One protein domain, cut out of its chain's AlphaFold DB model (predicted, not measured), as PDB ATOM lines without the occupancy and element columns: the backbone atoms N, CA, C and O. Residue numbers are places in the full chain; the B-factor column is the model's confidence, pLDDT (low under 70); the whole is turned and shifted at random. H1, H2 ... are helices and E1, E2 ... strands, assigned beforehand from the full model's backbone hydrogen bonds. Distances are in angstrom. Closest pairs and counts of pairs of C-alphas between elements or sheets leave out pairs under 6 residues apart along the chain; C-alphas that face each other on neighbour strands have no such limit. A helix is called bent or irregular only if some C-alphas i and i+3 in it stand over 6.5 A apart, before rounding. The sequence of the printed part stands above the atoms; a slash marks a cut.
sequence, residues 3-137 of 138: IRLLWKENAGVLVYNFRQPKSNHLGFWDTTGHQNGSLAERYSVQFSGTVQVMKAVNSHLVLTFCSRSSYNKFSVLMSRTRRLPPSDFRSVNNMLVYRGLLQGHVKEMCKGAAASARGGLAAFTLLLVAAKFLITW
ATOM      1  N   ILE A   3      56.037  49.047 -23.634       90.12
ATOM      2  CA  ILE A   3      54.836  48.225 -23.487       90.12
ATOM      3  C   ILE A   3      54.395  47.785 -24.876       90.12
ATOM      4  O   ILE A   3      54.435  48.565 -25.825       90.12
ATOM      5  N   ARG A   4      53.985  46.523 -25.001       91.56
ATOM      6  CA  ARG A   4      53.568  45.929 -26.273       91.56
ATOM      7  C   ARG A   4      52.130  45.444 -26.165       91.56
ATOM      8  O   ARG A   4      51.812  44.683 -25.254       91.56
ATOM      9  N   LEU A   5      51.282  45.853 -27.105       89.06
ATOM     10  CA  LEU A   5      49.911  45.360 -27.239       89.06
ATOM     11  C   LEU A   5      49.804  44.536 -28.522       89.06
ATOM     12  O   LEU A   5      49.945  45.061 -29.624       89.06
ATOM     13  N   LEU A   6      49.542  43.241 -28.364       91.75
ATOM     14  CA  LEU A   6      49.274  42.329 -29.470       91.75
ATOM     15  C   LEU A   6      47.772  42.311 -29.766       91.75
ATOM     16  O   LEU A   6      46.988  41.792 -28.972       91.75
ATOM     17  N   TRP A   7      47.385  42.824 -30.927       87.81
ATOM     18  CA  TRP A   7      46.038  42.712 -31.469       87.81
ATOM     19  C   TRP A   7      46.006  41.601 -32.521       87.81
ATOM     20  O   TRP A   7      46.677  41.682 -33.550       87.81
ATOM     21  N   LYS A   8      45.255  40.530 -32.253       88.44
ATOM     22  CA  LYS A   8      45.173  39.354 -33.130       88.44
ATOM     23  C   LYS A   8      43.730  39.086 -33.526       88.44
ATOM     24  O   LYS A   8      42.886  38.826 -32.667       88.44
ATOM     25  N   GLU A   9      43.490  39.060 -34.828       86.56
ATOM     26  CA  GLU A   9      42.200  38.765 -35.441       86.56
ATOM     27  C   GLU A   9      42.355  37.748 -36.574       86.56
ATOM     28  O   GLU A   9      43.463  37.434 -37.005       86.56
ATOM     29  N   ASN A  10      41.233  37.242 -37.089       86.44
ATOM     30  CA  ASN A  10      41.243  36.327 -38.234       86.44
ATOM     31  C   ASN A  10      41.829  36.990 -39.491       86.44
ATOM     32  O   ASN A  10      42.457  36.328 -40.313       86.44
ATOM     33  N   ALA A  11      41.656  38.308 -39.629       85.00
ATOM     34  CA  ALA A  11      42.205  39.083 -40.734       85.00
ATOM     35  C   ALA A  11      43.737  39.247 -40.670       85.00
ATOM     36  O   ALA A  11      44.346  39.550 -41.699       85.00
ATOM     37  N   GLY A  12      44.355  39.061 -39.494       89.06
ATOM     38  CA  GLY A  12      45.794  39.207 -39.300       89.06
ATOM     39  C   GLY A  12      46.200  39.667 -37.898       89.06
ATOM     40  O   GLY A  12      45.431  39.604 -36.938       89.06
ATOM     41  N   VAL A  13      47.441  40.139 -37.788       90.94
ATOM     42  CA  VAL A  13      48.044  40.586 -36.529       90.94
ATOM     43  C   VAL A  13      48.522  42.030 -36.638       90.94
ATOM     44  O   VAL A  13      49.064  42.432 -37.667       90.94
ATOM     45  N   LEU A  14      48.357  42.784 -35.555       90.88
ATOM     46  CA  LEU A  14      48.907  44.117 -35.355       90.88
ATOM     47  C   LEU A  14      49.588  44.178 -33.986       90.88
ATOM     48  O   LEU A  14      49.008  43.795 -32.971       90.88
ATOM     49  N   VAL A  15      50.831  44.640 -33.951       92.94
ATOM     50  CA  VAL A  15      51.611  44.796 -32.724       92.94
ATOM     51  C   VAL A  15      51.867  46.272 -32.512       92.94
ATOM     52  O   VAL A  15      52.668  46.870 -33.233       92.94
ATOM     53  N   TYR A  16      51.212  46.830 -31.497       91.56
ATOM     54  CA  TYR A  16      51.482  48.189 -31.070       91.56
ATOM     55  C   TYR A  16      52.646  48.235 -30.090       91.56
ATOM     56  O   TYR A  16      52.654  47.505 -29.092       91.56
ATOM     57  N   ASN A  17      53.596  49.125 -30.354       92.94
ATOM     58  CA  ASN A  17      54.669  49.457 -29.429       92.94
ATOM     59  C   ASN A  17      54.378  50.817 -28.796       92.94
ATOM     60  O   ASN A  17      54.155  51.817 -29.487       92.94
ATOM     61  N   PHE A  18      54.394  50.839 -27.469       92.50
ATOM     62  CA  PHE A  18      54.201  52.042 -26.688       92.50
ATOM     63  C   PHE A  18      55.372  52.294 -25.752       92.50
ATOM     64  O   PHE A  18      56.016  51.373 -25.243       92.50
ATOM     65  N   ARG A  19      55.590  53.568 -25.450       92.06
ATOM     66  CA  ARG A  19      56.498  54.021 -24.408       92.06
ATOM     67  C   ARG A  19      55.687  54.612 -23.273       92.06
ATOM     68  O   ARG A  19      54.843  55.472 -23.485       92.06
ATOM     69  N   GLN A  20      55.992  54.182 -22.059       89.00
ATOM     70  CA  GLN A  20      55.485  54.859 -20.879       89.00
ATOM     71  C   GLN A  20      56.327  56.122 -20.614       89.00
ATOM     72  O   GLN A  20      57.566  56.015 -20.588       89.00
ATOM     73  N   PRO A  21      55.702  57.300 -20.427       84.81
ATOM     74  CA  PRO A  21      56.391  58.520 -20.020       84.81
ATOM     75  C   PRO A  21      57.181  58.317 -18.722       84.81
ATOM     76  O   PRO A  21      56.817  57.500 -17.879       84.81
ATOM     77  N   LYS A  22      58.287  59.057 -18.566       74.81
ATOM     78  CA  LYS A  22      59.110  59.022 -17.340       74.81
ATOM     79  C   LYS A  22      58.461  59.762 -16.162       74.81
ATOM     80  O   LYS A  22      58.875  59.544 -15.032       74.81
ATOM     81  N   SER A  23      57.499  60.650 -16.420       70.44
ATOM     82  CA  SER A  23      56.756  61.354 -15.370       70.44
ATOM     83  C   SER A  23      55.862  60.378 -14.592       70.44
ATOM     84  O   SER A  23      55.529  59.308 -15.098       70.44
ATOM     85  N   ASN A  24      55.425  60.756 -13.383       65.00
ATOM     86  CA  ASN A  24      54.540  59.980 -12.487       65.00
ATOM     87  C   ASN A  24      53.135  59.659 -13.060       65.00
ATOM     88  O   ASN A  24      52.200  59.343 -12.330       65.00
ATOM     89  N   HIS A  25      52.957  59.729 -14.376       74.44
ATOM     90  CA  HIS A  25      51.714  59.495 -15.092       74.44
ATOM     91  C   HIS A  25      51.622  58.006 -15.436       74.44
ATOM     92  O   HIS A  25      51.667  57.593 -16.599       74.44
ATOM     93  N   LEU A  26      51.544  57.176 -14.391       83.62
ATOM     94  CA  LEU A  26      51.305  55.744 -14.536       83.62
ATOM     95  C   LEU A  26      49.998  55.518 -15.309       83.62
ATOM     96  O   LEU A  26      49.015  56.232 -15.126       83.62
ATOM     97  N   GLY A  27      50.002  54.527 -16.200       88.44
ATOM     98  CA  GLY A  27      48.843  54.213 -17.035       88.44
ATOM     99  C   GLY A  27      48.698  55.062 -18.301       88.44
ATOM    100  O   GLY A  27      47.721  54.868 -19.008       88.44
ATOM    101  N   PHE A  28      49.642  55.947 -18.633       92.56
ATOM    102  CA  PHE A  28      49.693  56.605 -19.946       92.56
ATOM    103  C   PHE A  28      50.781  55.991 -20.823       92.56
ATOM    104  O   PHE A  28      51.906  55.781 -20.369       92.56
ATOM    105  N   TRP A  29      50.448  55.696 -22.077       93.19
ATOM    106  CA  TRP A  29      51.308  55.005 -23.030       93.19
ATOM    107  C   TRP A  29      51.304  55.739 -24.371       93.19
ATOM    108  O   TRP A  29      50.273  55.825 -25.032       93.19
ATOM    109  N   ASP A  30      52.450  56.235 -24.812       92.44
ATOM    110  CA  ASP A  30      52.566  56.943 -26.087       92.44
ATOM    111  C   ASP A  30      52.999  55.998 -27.200       92.44
ATOM    112  O   ASP A  30      53.932  55.212 -27.026       92.44
ATOM    113  N   THR A  31      52.348  56.078 -28.363       91.50
ATOM    114  CA  THR A  31      52.743  55.281 -29.534       91.50
ATOM    115  C   THR A  31      54.161  55.619 -29.966       91.50
ATOM    116  O   THR A  31      54.518  56.798 -30.101       91.50
ATOM    117  N   THR A  32      54.944  54.582 -30.256       87.38
ATOM    118  CA  THR A  32      56.306  54.707 -30.778       87.38
ATOM    119  C   THR A  32      56.391  54.182 -32.202       87.38
ATOM    120  O   THR A  32      56.086  53.013 -32.432       87.38
ATOM    121  N   GLY A  33      56.864  55.026 -33.122       82.88
ATOM    122  CA  GLY A  33      57.247  54.630 -34.478       82.88
ATOM    123  C   GLY A  33      56.140  53.967 -35.302       82.88
ATOM    124  O   GLY A  33      54.947  54.136 -35.039       82.88
ATOM    125  N   HIS A  34      56.570  53.226 -36.320       84.94
ATOM    126  CA  HIS A  34      55.699  52.393 -37.143       84.94
ATOM    127  C   HIS A  34      55.304  51.118 -36.385       84.94
ATOM    128  O   HIS A  34      56.090  50.591 -35.591       84.94
ATOM    129  N   GLN A  35      54.080  50.640 -36.603       89.62
ATOM    130  CA  GLN A  35      53.578  49.426 -35.962       89.62
ATOM    131  C   GLN A  35      53.884  48.201 -36.829       89.62
ATOM    132  O   GLN A  35      54.057  48.316 -38.038       89.62
ATOM    133  N   ASN A  36      53.950  47.019 -36.214       90.31
ATOM    134  CA  ASN A  36      54.364  45.793 -36.906       90.31
ATOM    135  C   ASN A  36      53.188  44.834 -37.124       90.31
ATOM    136  O   ASN A  36      52.224  44.833 -36.356       90.31
ATOM    137  N   GLY A  37      53.317  43.941 -38.106       89.56
ATOM    138  CA  GLY A  37      52.393  42.829 -38.345       89.56
ATOM    139  C   GLY A  37      51.598  42.953 -39.644       89.56
ATOM    140  O   GLY A  37      51.533  44.012 -40.262       89.56
ATOM    141  N   SER A  38      50.948  41.859 -40.041       90.12
ATOM    142  CA  SER A  38      50.272  41.745 -41.340       90.12
ATOM    143  C   SER A  38      49.134  42.752 -41.549       90.12
ATOM    144  O   SER A  38      48.782  43.066 -42.683       90.12
ATOM    145  N   LEU A  39      48.508  43.237 -40.470       87.69
ATOM    146  CA  LEU A  39      47.502  44.301 -40.550       87.69
ATOM    147  C   LEU A  39      48.151  45.685 -40.667       87.69
ATOM    148  O   LEU A  39      47.575  46.559 -41.305       87.69
ATOM    149  N   ALA A  40      49.339  45.877 -40.092       86.75
ATOM    150  CA  ALA A  40      50.088  47.128 -40.186       86.75
ATOM    151  C   ALA A  40      50.534  47.402 -41.630       86.75
ATOM    152  O   ALA A  40      50.430  48.528 -42.101       86.75
ATOM    153  N   GLU A  41      50.960  46.352 -42.334       85.50
ATOM    154  CA  GLU A  41      51.333  46.398 -43.755       85.50
ATOM    155  C   GLU A  41      50.118  46.608 -44.669       85.50
ATOM    156  O   GLU A  41      50.213  47.256 -45.707       85.50
ATOM    157  N   ARG A  42      48.956  46.061 -44.285       83.00
ATOM    158  CA  ARG A  42      47.723  46.148 -45.080       83.00
ATOM    159  C   ARG A  42      47.034  47.511 -44.971       83.00
ATOM    160  O   ARG A  42      46.389  47.927 -45.930       83.00
ATOM    161  N   TYR A  43      47.115  48.180 -43.821       79.12
ATOM    162  CA  TYR A  43      46.439  49.457 -43.578       79.12
ATOM    163  C   TYR A  43      47.448  50.599 -43.446       79.12
ATOM    164  O   TYR A  43      48.240  50.641 -42.509       79.12
ATOM    165  N   SER A  44      47.365  51.570 -44.360       66.44
ATOM    166  CA  SER A  44      48.253  52.740 -44.393       66.44
ATOM    167  C   SER A  44      48.044  53.702 -43.219       66.44
ATOM    168  O   SER A  44      48.974  54.400 -42.819       66.44
ATOM    169  N   VAL A  45      46.840  53.732 -42.638       73.56
ATOM    170  CA  VAL A  45      46.514  54.588 -41.492       73.56
ATOM    171  C   VAL A  45      46.579  53.766 -40.210       73.56
ATOM    172  O   VAL A  45      45.695  52.962 -39.917       73.56
ATOM    173  N   GLN A  46      47.631  53.996 -39.429       83.50
ATOM    174  CA  GLN A  46      47.824  53.388 -38.116       83.50
ATOM    175  C   GLN A  46      47.534  54.411 -37.015       83.50
ATOM    176  O   GLN A  46      47.758  55.611 -37.177       83.50
ATOM    177  N   PHE A  47      47.038  53.936 -35.871       87.12
ATOM    178  CA  PHE A  47      46.837  54.802 -34.711       87.12
ATOM    179  C   PHE A  47      48.174  55.397 -34.248       87.12
ATOM    180  O   PHE A  47      49.141  54.670 -34.019       87.12
ATOM    181  N   SER A  48      48.195  56.717 -34.061       89.50
ATOM    182  CA  SER A  48      49.298  57.466 -33.465       89.50
ATOM    183  C   SER A  48      48.723  58.415 -32.423       89.50
ATOM    184  O   SER A  48      47.800  59.185 -32.708       89.50
ATOM    185  N   GLY A  49      49.219  58.337 -31.194       92.19
ATOM    186  CA  GLY A  49      48.568  58.998 -30.080       92.19
ATOM    187  C   GLY A  49      49.091  58.603 -28.712       92.19
ATOM    188  O   GLY A  49      50.223  58.129 -28.567       92.19
ATOM    189  N   THR A  50      48.229  58.814 -27.728       93.06
ATOM    190  CA  THR A  50      48.419  58.402 -26.338       93.06
ATOM    191  C   THR A  50      47.284  57.460 -25.964       93.06
ATOM    192  O   THR A  50      46.128  57.693 -26.319       93.06
ATOM    193  N   VAL A  51      47.600  56.390 -25.254       94.19
ATOM    194  CA  VAL A  51      46.641  55.444 -24.692       94.19
ATOM    195  C   VAL A  51      46.659  55.599 -23.183       94.19
ATOM    196  O   VAL A  51      47.717  55.544 -22.565       94.19
ATOM    197  N   GLN A  52      45.490  55.785 -22.590       93.94
ATOM    198  CA  GLN A  52      45.308  55.823 -21.149       93.94
ATOM    199  C   GLN A  52      44.648  54.526 -20.679       93.94
ATOM    200  O   GLN A  52      43.568  54.153 -21.141       93.94
ATOM    201  N   VAL A  53      45.275  53.853 -19.721       93.94
ATOM    202  CA  VAL A  53      44.683  52.752 -18.969       93.94
ATOM    203  C   VAL A  53      43.710  53.344 -17.966       93.94
ATOM    204  O   VAL A  53      44.099  53.928 -16.956       93.94
ATOM    205  N   MET A  54      42.423  53.198 -18.251       93.75
ATOM    206  CA  MET A  54      41.368  53.719 -17.386       93.75
ATOM    207  C   MET A  54      41.098  52.769 -16.225       93.75
ATOM    208  O   MET A  54      40.868  53.212 -15.101       93.75
ATOM    209  N   LYS A  55      41.134  51.462 -16.511       94.44
ATOM    210  CA  LYS A  55      40.908  50.387 -15.546       94.44
ATOM    211  C   LYS A  55      41.511  49.089 -16.068       94.44
ATOM    212  O   LYS A  55      41.266  48.729 -17.214       94.44
ATOM    213  N   ALA A  56      42.243  48.370 -15.225       93.81
ATOM    214  CA  ALA A  56      42.754  47.037 -15.517       93.81
ATOM    215  C   ALA A  56      42.481  46.142 -14.308       93.81
ATOM    216  O   ALA A  56      43.072  46.329 -13.247       93.81
ATOM    217  N   VAL A  57      41.543  45.210 -14.452       95.12
ATOM    218  CA  VAL A  57      41.168  44.264 -13.393       95.12
ATOM    219  C   VAL A  57      41.173  42.844 -13.946       95.12
ATOM    220  O   VAL A  57      41.385  42.625 -15.140       95.12
ATOM    221  N   ASN A  58      40.929  41.851 -13.090       94.75
ATOM    222  CA  ASN A  58      40.950  40.462 -13.533       94.75
ATOM    223  C   ASN A  58      39.906  40.163 -14.626       94.75
ATOM    224  O   ASN A  58      40.197  39.381 -15.515       94.75
ATOM    225  N   SER A  59      38.719  40.777 -14.625       94.88
ATOM    226  CA  SER A  59      37.675  40.459 -15.616       94.88
ATOM    227  C   SER A  59      37.773  41.250 -16.925       94.88
ATOM    228  O   SER A  59      37.440  40.715 -17.984       94.88
ATOM    229  N   HIS A  60      38.228  42.505 -16.875       95.75
ATOM    230  CA  HIS A  60      38.213  43.410 -18.022       95.75
ATOM    231  C   HIS A  60      39.309  44.480 -17.984       95.75
ATOM    232  O   HIS A  60      39.860  44.826 -16.936       95.75
ATOM    233  N   LEU A  61      39.580  45.027 -19.168       95.19
ATOM    234  CA  LEU A  61      40.512  46.117 -19.421       95.19
ATOM    235  C   LEU A  61      39.781  47.238 -20.164       95.19
ATOM    236  O   LEU A  61      39.098  46.983 -21.157       95.19
ATOM    237  N   VAL A  62      39.944  48.475 -19.697       95.50
ATOM    238  CA  VAL A  62      39.411  49.679 -20.341       95.50
ATOM    239  C   VAL A  62      40.571  50.573 -20.740       95.50
ATOM    240  O   VAL A  62      41.320  51.050 -19.881       95.50
ATOM    241  N   LEU A  63      40.699  50.807 -22.042       94.94
ATOM    242  CA  LEU A  63      41.693  51.701 -22.625       94.94
ATOM    243  C   LEU A  63      40.990  52.869 -23.307       94.94
ATOM    244  O   LEU A  63      40.034  52.654 -24.049       94.94
ATOM    245  N   THR A  64      41.492  54.082 -23.116       94.44
ATOM    246  CA  THR A  64      41.075  55.253 -23.890       94.44
ATOM    247  C   THR A  64      42.215  55.676 -24.796       94.44
ATOM    248  O   THR A  64      43.316  55.965 -24.337       94.44
ATOM    249  N   PHE A  65      41.950  55.702 -26.092       93.19
ATOM    250  CA  PHE A  65      42.875  56.124 -27.126       93.19
ATOM    251  C   PHE A  65      42.597  57.584 -27.470       93.19
ATOM    252  O   PHE A  65      41.475  57.950 -27.823       93.19
ATOM    253  N   CYS A  66      43.635  58.405 -27.392       91.75
ATOM    254  CA  CYS A  66      43.631  59.811 -27.765       91.75
ATOM    255  C   CYS A  66      44.484  59.964 -29.025       91.75
ATOM    256  O   CYS A  66      45.712  59.861 -28.960       91.75
ATOM    257  N   SER A  67      43.836  60.166 -30.174       91.12
ATOM    258  CA  SER A  67      44.537  60.353 -31.446       91.12
ATOM    259  C   SER A  67      45.234  61.710 -31.485       91.12
ATOM    260  O   SER A  67      44.619  62.732 -31.182       91.12
ATOM    261  N   ARG A  68      46.499  61.730 -31.916       85.81
ATOM    262  CA  ARG A  68      47.231  62.980 -32.177       85.81
ATOM    263  C   ARG A  68      46.762  63.681 -33.455       85.81
ATOM    264  O   ARG A  68      46.846  64.896 -33.527       85.81
ATOM    265  N   SER A  69      46.295  62.934 -34.458       82.56
ATOM    266  CA  SER A  69      45.995  63.486 -35.789       82.56
ATOM    267  C   SER A  69      44.603  64.098 -35.906       82.56
ATOM    268  O   SER A  69      44.398  65.006 -36.701       82.56
ATOM    269  N   SER A  70      43.639  63.587 -35.143       81.75
ATOM    270  CA  SER A  70      42.222  63.911 -35.330       81.75
ATOM    271  C   SER A  70      41.547  64.484 -34.090       81.75
ATOM    272  O   SER A  70      40.344  64.709 -34.123       81.75
ATOM    273  N   TYR A  71      42.288  64.672 -32.988       80.31
ATOM    274  CA  TYR A  71      41.779  65.090 -31.669       80.31
ATOM    275  C   TYR A  71      40.605  64.246 -31.128       80.31
ATOM    276  O   TYR A  71      40.012  64.567 -30.098       80.31
ATOM    277  N   ASN A  72      40.305  63.124 -31.784       85.31
ATOM    278  CA  ASN A  72      39.240  62.210 -31.418       85.31
ATOM    279  C   ASN A  72      39.697  61.278 -30.297       85.31
ATOM    280  O   ASN A  72      40.835  60.790 -30.279       85.31
ATOM    281  N   LYS A  73      38.763  60.996 -29.387       88.94
ATOM    282  CA  LYS A  73      38.940  60.060 -28.278       88.94
ATOM    283  C   LYS A  73      37.991  58.892 -28.462       88.94
ATOM    284  O   LYS A  73      36.801  59.093 -28.688       88.94
ATOM    285  N   PHE A  74      38.501  57.679 -28.330       89.75
ATOM    286  CA  PHE A  74      37.676  56.477 -28.340       89.75
ATOM    287  C   PHE A  74      38.109  55.547 -27.217       89.75
ATOM    288  O   PHE A  74      39.291  55.456 -26.889       89.75
ATOM    289  N   SER A  75      37.143  54.870 -26.603       92.81
ATOM    290  CA  SER A  75      37.406  53.927 -25.518       92.81
ATOM    291  C   SER A  75      37.092  52.509 -25.962       92.81
ATOM    292  O   SER A  75      36.078  52.267 -26.611       92.81
ATOM    293  N   VAL A  76      37.966  51.577 -25.600       92.62
ATOM    294  CA  VAL A  76      37.830  50.153 -25.889       92.62
ATOM    295  C   VAL A  76      37.717  49.409 -24.566       92.62
ATOM    296  O   VAL A  76      38.619  49.464 -23.728       92.62
ATOM    297  N   LEU A  77      36.601  48.704 -24.398       93.94
ATOM    298  CA  LEU A  77      36.358  47.784 -23.295       93.94
ATOM    299  C   LEU A  77      36.604  46.354 -23.785       93.94
ATOM    300  O   LEU A  77      35.909  45.866 -24.673       93.94
ATOM    301  N   MET A  78      37.583  45.680 -23.191       93.31
ATOM    302  CA  MET A  78      37.927  44.293 -23.499       93.31
ATOM    303  C   MET A  78      37.605  43.407 -22.300       93.31
ATOM    304  O   MET A  78      38.116  43.631 -21.204       93.31
ATOM    305  N   SER A  79      36.778  42.388 -22.518       94.06
ATOM    306  CA  SER A  79      36.432  41.373 -21.518       94.06
ATOM    307  C   SER A  79      37.251  40.098 -21.730       94.06
ATOM    308  O   SER A  79      37.559  39.740 -22.870       94.06
ATOM    309  N   ARG A  80      37.578  39.376 -20.648       91.44
ATOM    310  CA  ARG A  80      38.154  38.019 -20.753       91.44
ATOM    311  C   ARG A  80      37.129  36.971 -21.186       91.44
ATOM    312  O   ARG A  80      37.496  35.974 -21.800       91.44
ATOM    313  N   THR A  81      35.863  37.189 -20.853       91.56
ATOM    314  CA  THR A  81      34.738  36.323 -21.221       91.56
ATOM    315  C   THR A  81      34.013  36.876 -22.444       91.56
ATOM    316  O   THR A  81      34.150  38.049 -22.791       91.56
ATOM    317  N   ARG A  82      33.180  36.041 -23.078       89.56
ATOM    318  CA  ARG A  82      32.388  36.424 -24.260       89.56
ATOM    319  C   ARG A  82      31.519  37.662 -24.029       89.56
ATOM    320  O   ARG A  82      31.343  38.448 -24.948       89.56
ATOM    321  N   ARG A  83      30.961  37.809 -22.827       90.44
ATOM    322  CA  ARG A  83      30.183  38.977 -22.413       90.44
ATOM    323  C   ARG A  83      30.589  39.396 -21.017       90.44
ATOM    324  O   ARG A  83      30.770  38.547 -20.143       90.44
ATOM    325  N   LEU A  84      30.720  40.701 -20.833       92.44
ATOM    326  CA  LEU A  84      30.900  41.289 -19.519       92.44
ATOM    327  C   LEU A  84      29.545  41.296 -18.786       92.44
ATOM    328  O   LEU A  84      28.527  41.554 -19.435       92.44
ATOM    329  N   PRO A  85      29.494  41.026 -17.469       94.38
ATOM    330  CA  PRO A  85      28.258  41.149 -16.707       94.38
ATOM    331  C   PRO A  85      27.619  42.540 -16.881       94.38
ATOM    332  O   PRO A  85      28.342  43.541 -16.903       94.38
ATOM    333  N   PRO A  86      26.279  42.648 -16.961       93.81
ATOM    334  CA  PRO A  86      25.610  43.939 -17.151       93.81
ATOM    335  C   PRO A  86      25.938  44.981 -16.071       93.81
ATOM    336  O   PRO A  86      25.997  46.176 -16.360       93.81
ATOM    337  N   SER A  87      26.176  44.539 -14.831       94.88
ATOM    338  CA  SER A  87      26.600  45.395 -13.716       94.88
ATOM    339  C   SER A  87      27.970  46.029 -13.966       94.88
ATOM    340  O   SER A  87      28.124  47.244 -13.834       94.88
ATOM    341  N   ASP A  88      28.944  45.223 -14.389       95.19
ATOM    342  CA  ASP A  88      30.299  45.669 -14.714       95.19
ATOM    343  C   ASP A  88      30.285  46.612 -15.921       95.19
ATOM    344  O   ASP A  88      30.930  47.659 -15.898       95.19
ATOM    345  N   PHE A  89      29.494  46.290 -16.949       92.94
ATOM    346  CA  PHE A  89      29.321  47.155 -18.115       92.94
ATOM    347  C   PHE A  89      28.754  48.530 -17.732       92.94
ATOM    348  O   PHE A  89      29.296  49.562 -18.133       92.94
ATOM    349  N   ARG A  90      27.708  48.563 -16.896       93.50
ATOM    350  CA  ARG A  90      27.132  49.816 -16.381       93.50
ATOM    351  C   ARG A  90      28.146  50.606 -15.553       93.50
ATOM    352  O   ARG A  90      28.255  51.817 -15.722       93.50
ATOM    353  N   SER A  91      28.914  49.926 -14.699       94.31
ATOM    354  CA  SER A  91      29.982  50.543 -13.902       94.31
ATOM    355  C   SER A  91      31.041  51.207 -14.789       94.31
ATOM    356  O   SER A  91      31.425  52.351 -14.539       94.31
ATOM    357  N   VAL A  92      31.469  50.530 -15.860       94.44
ATOM    358  CA  VAL A  92      32.420  51.086 -16.833       94.44
ATOM    359  C   VAL A  92      31.833  52.300 -17.550       94.44
ATOM    360  O   VAL A  92      32.513  53.320 -17.644       94.44
ATOM    361  N   ASN A  93      30.580  52.240 -18.004       92.56
ATOM    362  CA  ASN A  93      29.943  53.382 -18.667       92.56
ATOM    363  C   ASN A  93      29.852  54.602 -17.743       92.56
ATOM    364  O   ASN A  93      30.246  55.695 -18.143       92.56
ATOM    365  N   ASN A  94      29.421  54.414 -16.493       93.31
ATOM    366  CA  ASN A  94      29.358  55.501 -15.512       93.31
ATOM    367  C   ASN A  94      30.740  56.121 -15.267       93.31
ATOM    368  O   ASN A  94      30.875  57.342 -15.221       93.31
ATOM    369  N   MET A  95      31.780  55.286 -15.161       93.88
ATOM    370  CA  MET A  95      33.161  55.752 -15.029       93.88
ATOM    371  C   MET A  95      33.593  56.598 -16.238       93.88
ATOM    372  O   MET A  95      34.221  57.637 -16.048       93.88
ATOM    373  N   LEU A  96      33.275  56.178 -17.466       92.56
ATOM    374  CA  LEU A  96      33.631  56.926 -18.679       92.56
ATOM    375  C   LEU A  96      32.917  58.283 -18.737       92.56
ATOM    376  O   LEU A  96      33.576  59.297 -18.969       92.56
ATOM    377  N   VAL A  97      31.616  58.321 -18.435       91.56
ATOM    378  CA  VAL A  97      30.833  59.567 -18.367       91.56
ATOM    379  C   VAL A  97      31.422  60.524 -17.334       91.56
ATOM    380  O   VAL A  97      31.657  61.689 -17.645       91.56
ATOM    381  N   TYR A  98      31.745  60.025 -16.136       91.69
ATOM    382  CA  TYR A  98      32.362  60.833 -15.081       91.69
ATOM    383  C   TYR A  98      33.718  61.425 -15.502       91.69
ATOM    384  O   TYR A  98      34.094  62.506 -15.061       91.69
ATOM    385  N   ARG A  99      34.449  60.752 -16.401       89.00
ATOM    386  CA  ARG A  99      35.717  61.246 -16.966       89.00
ATOM    387  C   ARG A  99      35.538  62.107 -18.227       89.00
ATOM    388  O   ARG A  99      36.517  62.361 -18.927       89.00
ATOM    389  N   GLY A 100      34.315  62.537 -18.538       87.69
ATOM    390  CA  GLY A 100      34.014  63.384 -19.697       87.69
ATOM    391  C   GLY A 100      34.083  62.657 -21.043       87.69
ATOM    392  O   GLY A 100      34.170  63.299 -22.088       87.69
ATOM    393  N   LEU A 101      34.060  61.322 -21.041       85.81
ATOM    394  CA  LEU A 101      33.981  60.501 -22.248       85.81
ATOM    395  C   LEU A 101      32.513  60.130 -22.465       85.81
ATOM    396  O   LEU A 101      32.058  59.062 -22.059       85.81
ATOM    397  N   LEU A 102      31.766  61.066 -23.055       75.94
ATOM    398  CA  LEU A 102      30.342  60.895 -23.327       75.94
ATOM    399  C   LEU A 102      30.097  59.709 -24.265       75.94
ATOM    400  O   LEU A 102      30.882  59.417 -25.173       75.94
ATOM    401  N   GLN A 103      28.982  59.023 -24.029       67.56
ATOM    402  CA  GLN A 103      28.584  57.849 -24.787       67.56
ATOM    403  C   GLN A 103      28.100  58.278 -26.181       67.56
ATOM    404  O   GLN A 103      26.952  58.665 -26.363       67.56
ATOM    405  N   GLY A 104      29.013  58.261 -27.154       74.75
ATOM    406  CA  GLY A 104      28.690  58.404 -28.573       74.75
ATOM    407  C   GLY A 104      28.286  57.063 -29.194       74.75
ATOM    408  O   GLY A 104      27.527  56.286 -28.617       74.75
ATOM    409  N   HIS A 105      28.843  56.753 -30.365       76.12
ATOM    410  CA  HIS A 105      28.624  55.471 -31.038       76.12
ATOM    411  C   HIS A 105      29.274  54.308 -30.274       76.12
ATOM    412  O   HIS A 105      30.492  54.129 -30.300       76.12
ATOM    413  N   VAL A 106      28.449  53.483 -29.626       83.12
ATOM    414  CA  VAL A 106      28.883  52.227 -29.001       83.12
ATOM    415  C   VAL A 106      28.693  51.084 -29.988       83.12
ATOM    416  O   VAL A 106      27.602  50.885 -30.518       83.12
ATOM    417  N   LYS A 107      29.754  50.306 -30.216       87.56
ATOM    418  CA  LYS A 107      29.714  49.104 -31.050       87.56
ATOM    419  C   LYS A 107      30.286  47.920 -30.284       87.56
ATOM    420  O   LYS A 107      31.446  47.940 -29.887       87.56
ATOM    421  N   GLU A 108      29.473  46.886 -30.106       88.19
ATOM    422  CA  GLU A 108      29.915  45.602 -29.561       88.19
ATOM    423  C   GLU A 108      30.485  44.734 -30.689       88.19
ATOM    424  O   GLU A 108      29.942  44.690 -31.796       88.19
ATOM    425  N   MET A 109      31.602  44.057 -30.427       86.62
ATOM    426  CA  MET A 109      32.257  43.179 -31.396       86.62
ATOM    427  C   MET A 109      32.677  41.867 -30.737       86.62
ATOM    428  O   MET A 109      33.116  41.841 -29.589       86.62
ATOM    429  N   CYS A 110      32.580  40.769 -31.489       84.38
ATOM    430  CA  CYS A 110      33.153  39.489 -31.083       84.38
ATOM    431  C   CYS A 110      34.656  39.448 -31.391       84.38
ATOM    432  O   CYS A 110      35.130  40.061 -32.349       84.38
ATOM    433  N   LYS A 111      35.409  38.661 -30.616       81.31
ATOM    434  CA  LYS A 111      36.823  38.390 -30.902       81.31
ATOM    435  C   LYS A 111      36.968  37.814 -32.315       81.31
ATOM    436  O   LYS A 111      36.344  36.806 -32.632       81.31
ATOM    437  N   GLY A 112      37.807  38.441 -33.140       74.88
ATOM    438  CA  GLY A 112      38.053  37.998 -34.514       74.88
ATOM    439  C   GLY A 112      36.943  38.346 -35.512       74.88
ATOM    440  O   GLY A 112      36.958  37.808 -36.615       74.88
ATOM    441  N   ALA A 113      36.010  39.239 -35.160       71.38
ATOM    442  CA  ALA A 113      34.944  39.693 -36.058       71.38
ATOM    443  C   ALA A 113      35.415  40.648 -37.171       71.38
ATOM    444  O   ALA A 113      34.600  41.050 -37.999       71.38
ATOM    445  N   ALA A 114      36.698  41.027 -37.214       69.19
ATOM    446  CA  ALA A 114      37.220  41.780 -38.344       69.19
ATOM    447  C   ALA A 114      37.027  40.984 -39.633       69.19
ATOM    448  O   ALA A 114      37.567  39.886 -39.798       69.19
ATOM    449  N   ALA A 115      36.235  41.553 -40.540       60.81
ATOM    450  CA  ALA A 115      35.983  40.962 -41.836       60.81
ATOM    451  C   ALA A 115      37.316  40.812 -42.575       60.81
ATOM    452  O   ALA A 115      37.973  41.795 -42.926       60.81
ATOM    453  N   SER A 116      37.724  39.572 -42.846       57.12
ATOM    454  CA  SER A 116      38.668  39.340 -43.925       57.12
ATOM    455  C   SER A 116      37.961  39.783 -45.199       57.12
ATOM    456  O   SER A 116      36.985  39.153 -45.597       57.12
ATOM    457  N   ALA A 117      38.429  40.852 -45.841       55.31
ATOM    458  CA  ALA A 117      37.928  41.318 -47.136       55.31
ATOM    459  C   ALA A 117      38.248  40.329 -48.285       55.31
ATOM    460  O   ALA A 117      38.615  40.725 -49.385       55.31
ATOM    461  N   ARG A 118      38.170  39.019 -48.030       53.50
ATOM    462  CA  ARG A 118      38.339  37.957 -49.013       53.50
ATOM    463  C   ARG A 118      36.953  37.468 -49.432       53.50
ATOM    464  O   ARG A 118      36.357  36.630 -48.773       53.50
ATOM    465  N   GLY A 119      36.476  38.007 -50.554       53.25
ATOM    466  CA  GLY A 119      35.851  37.165 -51.579       53.25
ATOM    467  C   GLY A 119      34.332  36.993 -51.600       53.25
ATOM    468  O   GLY A 119      33.878  36.099 -52.299       53.25
ATOM    469  N   GLY A 120      33.527  37.823 -50.931       51.81
ATOM    470  CA  GLY A 120      32.059  37.729 -51.069       51.81
ATOM    471  C   GLY A 120      31.530  38.117 -52.460       51.81
ATOM    472  O   GLY A 120      30.501  37.616 -52.893       51.81
ATOM    473  N   LEU A 121      32.247  38.979 -53.188       54.66
ATOM    474  CA  LEU A 121      31.800  39.504 -54.486       54.66
ATOM    475  C   LEU A 121      32.145  38.596 -55.678       54.66
ATOM    476  O   LEU A 121      31.486  38.684 -56.707       54.66
ATOM    477  N   ALA A 122      33.129  37.699 -55.543       56.09
ATOM    478  CA  ALA A 122      33.515  36.790 -56.627       56.09
ATOM    479  C   ALA A 122      32.497  35.653 -56.839       56.09
ATOM    480  O   ALA A 122      32.336  35.161 -57.951       56.09
ATOM    481  N   ALA A 123      31.773  35.252 -55.787       57.88
ATOM    482  CA  ALA A 123      30.757  34.206 -55.889       57.88
ATOM    483  C   ALA A 123      29.521  34.675 -56.679       57.88
ATOM    484  O   ALA A 123      28.982  33.921 -57.487       57.88
ATOM    485  N   PHE A 124      29.106  35.936 -56.507       61.16
ATOM    486  CA  PHE A 124      27.963  36.493 -57.238       61.16
ATOM    487  C   PHE A 124      28.266  36.727 -58.721       61.16
ATOM    488  O   PHE A 124      27.395  36.498 -59.557       61.16
ATOM    489  N   THR A 125      29.493  37.122 -59.080       62.53
ATOM    490  CA  THR A 125      29.870  37.287 -60.492       62.53
ATOM    491  C   THR A 125      29.969  35.946 -61.220       62.53
ATOM    492  O   THR A 125      29.473  35.840 -62.338       62.53
ATOM    493  N   LEU A 126      30.512  34.902 -60.583       63.06
ATOM    494  CA  LEU A 126      30.538  33.545 -61.145       63.06
ATOM    495  C   LEU A 126      29.131  32.962 -61.345       63.06
ATOM    496  O   LEU A 126      28.867  32.377 -62.392       63.06
ATOM    497  N   LEU A 127      28.215  33.173 -60.394       68.31
ATOM    498  CA  LEU A 127      26.820  32.734 -60.522       68.31
ATOM    499  C   LEU A 127      26.085  33.447 -61.664       68.31
ATOM    500  O   LEU A 127      25.355  32.803 -62.410       68.31
ATOM    501  N   LEU A 128      26.300  34.753 -61.845       70.38
ATOM    502  CA  LEU A 128      25.679  35.513 -62.937       70.38
ATOM    503  C   LEU A 128      26.247  35.135 -64.309       70.38
ATOM    504  O   LEU A 128      25.497  35.068 -65.281       70.38
ATOM    505  N   VAL A 129      27.551  34.862 -64.400       73.31
ATOM    506  CA  VAL A 129      28.177  34.386 -65.641       73.31
ATOM    507  C   VAL A 129      27.687  32.975 -65.974       73.31
ATOM    508  O   VAL A 129      27.232  32.756 -67.092       73.31
ATOM    509  N   ALA A 130      27.665  32.050 -65.010       71.06
ATOM    510  CA  ALA A 130      27.142  30.695 -65.211       71.06
ATOM    511  C   ALA A 130      25.649  30.687 -65.587       71.06
ATOM    512  O   ALA A 130      25.248  29.959 -66.493       71.06
ATOM    513  N   ALA A 131      24.833  31.538 -64.953       72.69
ATOM    514  CA  ALA A 131      23.420  31.685 -65.293       72.69
ATOM    515  C   ALA A 131      23.227  32.223 -66.717       72.69
ATOM    516  O   ALA A 131      22.376  31.718 -67.445       72.69
ATOM    517  N   LYS A 132      24.041  33.197 -67.153       71.56
ATOM    518  CA  LYS A 132      24.012  33.661 -68.547       71.56
ATOM    519  C   LYS A 132      24.392  32.549 -69.523       71.56
ATOM    520  O   LYS A 132      23.672  32.374 -70.494       71.56
ATOM    521  N   PHE A 133      25.438  31.772 -69.236       65.81
ATOM    522  CA  PHE A 133      25.838  30.642 -70.085       65.81
ATOM    523  C   PHE A 133      24.750  29.565 -70.206       65.81
ATOM    524  O   PHE A 133      24.543  29.058 -71.302       65.81
ATOM    525  N   LEU A 134      24.022  29.256 -69.127       63.81
ATOM    526  CA  LEU A 134      22.914  28.290 -69.147       63.81
ATOM    527  C   LEU A 134      21.675  28.789 -69.904       63.81
ATOM    528  O   LEU A 134      20.932  27.981 -70.443       63.81
ATOM    529  N   ILE A 135      21.440  30.104 -69.946       65.25
ATOM    530  CA  ILE A 135      20.294  30.696 -70.656       65.25
ATOM    531  C   ILE A 135      20.595  30.883 -72.156       65.25
ATOM    532  O   ILE A 135      19.674  30.909 -72.967       65.25
ATOM    533  N   THR A 136      21.868  31.018 -72.544       62.22
ATOM    534  CA  THR A 136      22.276  31.254 -73.941       62.22
ATOM    535  C   THR A 136      22.735  30.004 -74.698       62.22
ATOM    536  O   THR A 136      23.151  30.137 -75.848       62.22
ATOM    537  N   TRP A 137      22.702  28.816 -74.088       51.44
ATOM    538  CA  TRP A 137      23.042  27.561 -74.768       51.44
ATOM    539  C   TRP A 137      21.752  26.859 -75.236       51.44
ATOM    540  O   TRP A 137      20.930  26.538 -74.376       51.44
TER     541      TRP A 137
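Overview. This is residues 3 to 137 of the 138 residues of an uncharacterized protein of Coptotermes formosanus (UniProt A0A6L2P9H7). A strongly twisted sheet of six antiparallel strands curls like part of a barrel, with the short helix H1 beside E2 and the longer H2 over E5 and E6. From this body, which spans 39 by 38 by 27 A, residues 119 to 137 stick out as a long arm, of which 120 to 135 belong to H3, a helix that is not bent. The printed part has 135 residues, with three named helices and six named strands in the order E1 E2 E3 H1 E4 E5 E6 H2 H3; the sheet's order is E1 E2 E3 E4 E5 E6, and the class is mixed, helices and strands. The whole is loose, with a radius of gyration of the C-alphas of 20.3 A and spans of 76 by 38 by 27 A.

Arrangement. E1, residues 3 to 9, is an edge strand and forms a hairpin with E2, residues 12 to 19; N 5 and O 16 are 2.9 A apart. The pairing is staggered: E2 pairs with E1 over residues 12 to 18 and with E3, residues 28 to 31, over 18 to 19, where N 19 and O 30 are 2.8 A apart. H1, residues 38 to 42, stands only just at the sheet's level, at a height of 3.6 A; its closest C-alpha to E2 is that of Leu 39, 5.4 A from that of Leu 14. E4, residues 49 to 56, is antiparallel to E3, with N 29 and O 51 2.8 A apart. E5, residues 60 to 67, forms hairpins with E4, N 52 to O 64 at 2.8 A, and with the edge strand E6, residues 73 to 79, N 65 to O 74 at 2.8 A. E1 E2 E3 and E4 E5 E6 are each a meander, every strand the antiparallel neighbour of the one before. H2, residues 86 to 98, makes two layers with the sheet, a helix on one face, at a height of 10.4 A; the closest C-alphas of H2 and E5 are those of Val 92 and Val 62, 7.9 A apart. On the local plane it runs only just along E5, at 29.6 degrees. H3, residues 120 to 135, is not on the sheet and is apart from H2. Every O i to N i+4 pair is within hydrogen-bond range in H1 and H2, and 11 of 12 in H3.

Along the chain. E1 begins at C-alpha 3 (54.836, 48.225, -23.487) and is 19.8 A long; E2 is 23.6 A, E4 19.7 A, E5 22.5 A and E6 20.0 A. H2 is 18.3 A long and begins at C-alpha 86 (25.610, 43.939, -17.151). H3, 23.9 A long, ends at C-alpha 135 (20.294, 30.696, -70.656).

Size, cuts and confidence. The C-alphas of Asn 24 and Trp 137, the two farthest apart, are 77.0 A apart. Without residues 119 to 137 the body spans 39 by 38 by 27 A. The printed part has no cut, and the link from H2 to H3, 21 residues, is long. The mean pLDDT of the printed part is 83.6; among the residues under 70 are 114 to 127 and 133 to 137.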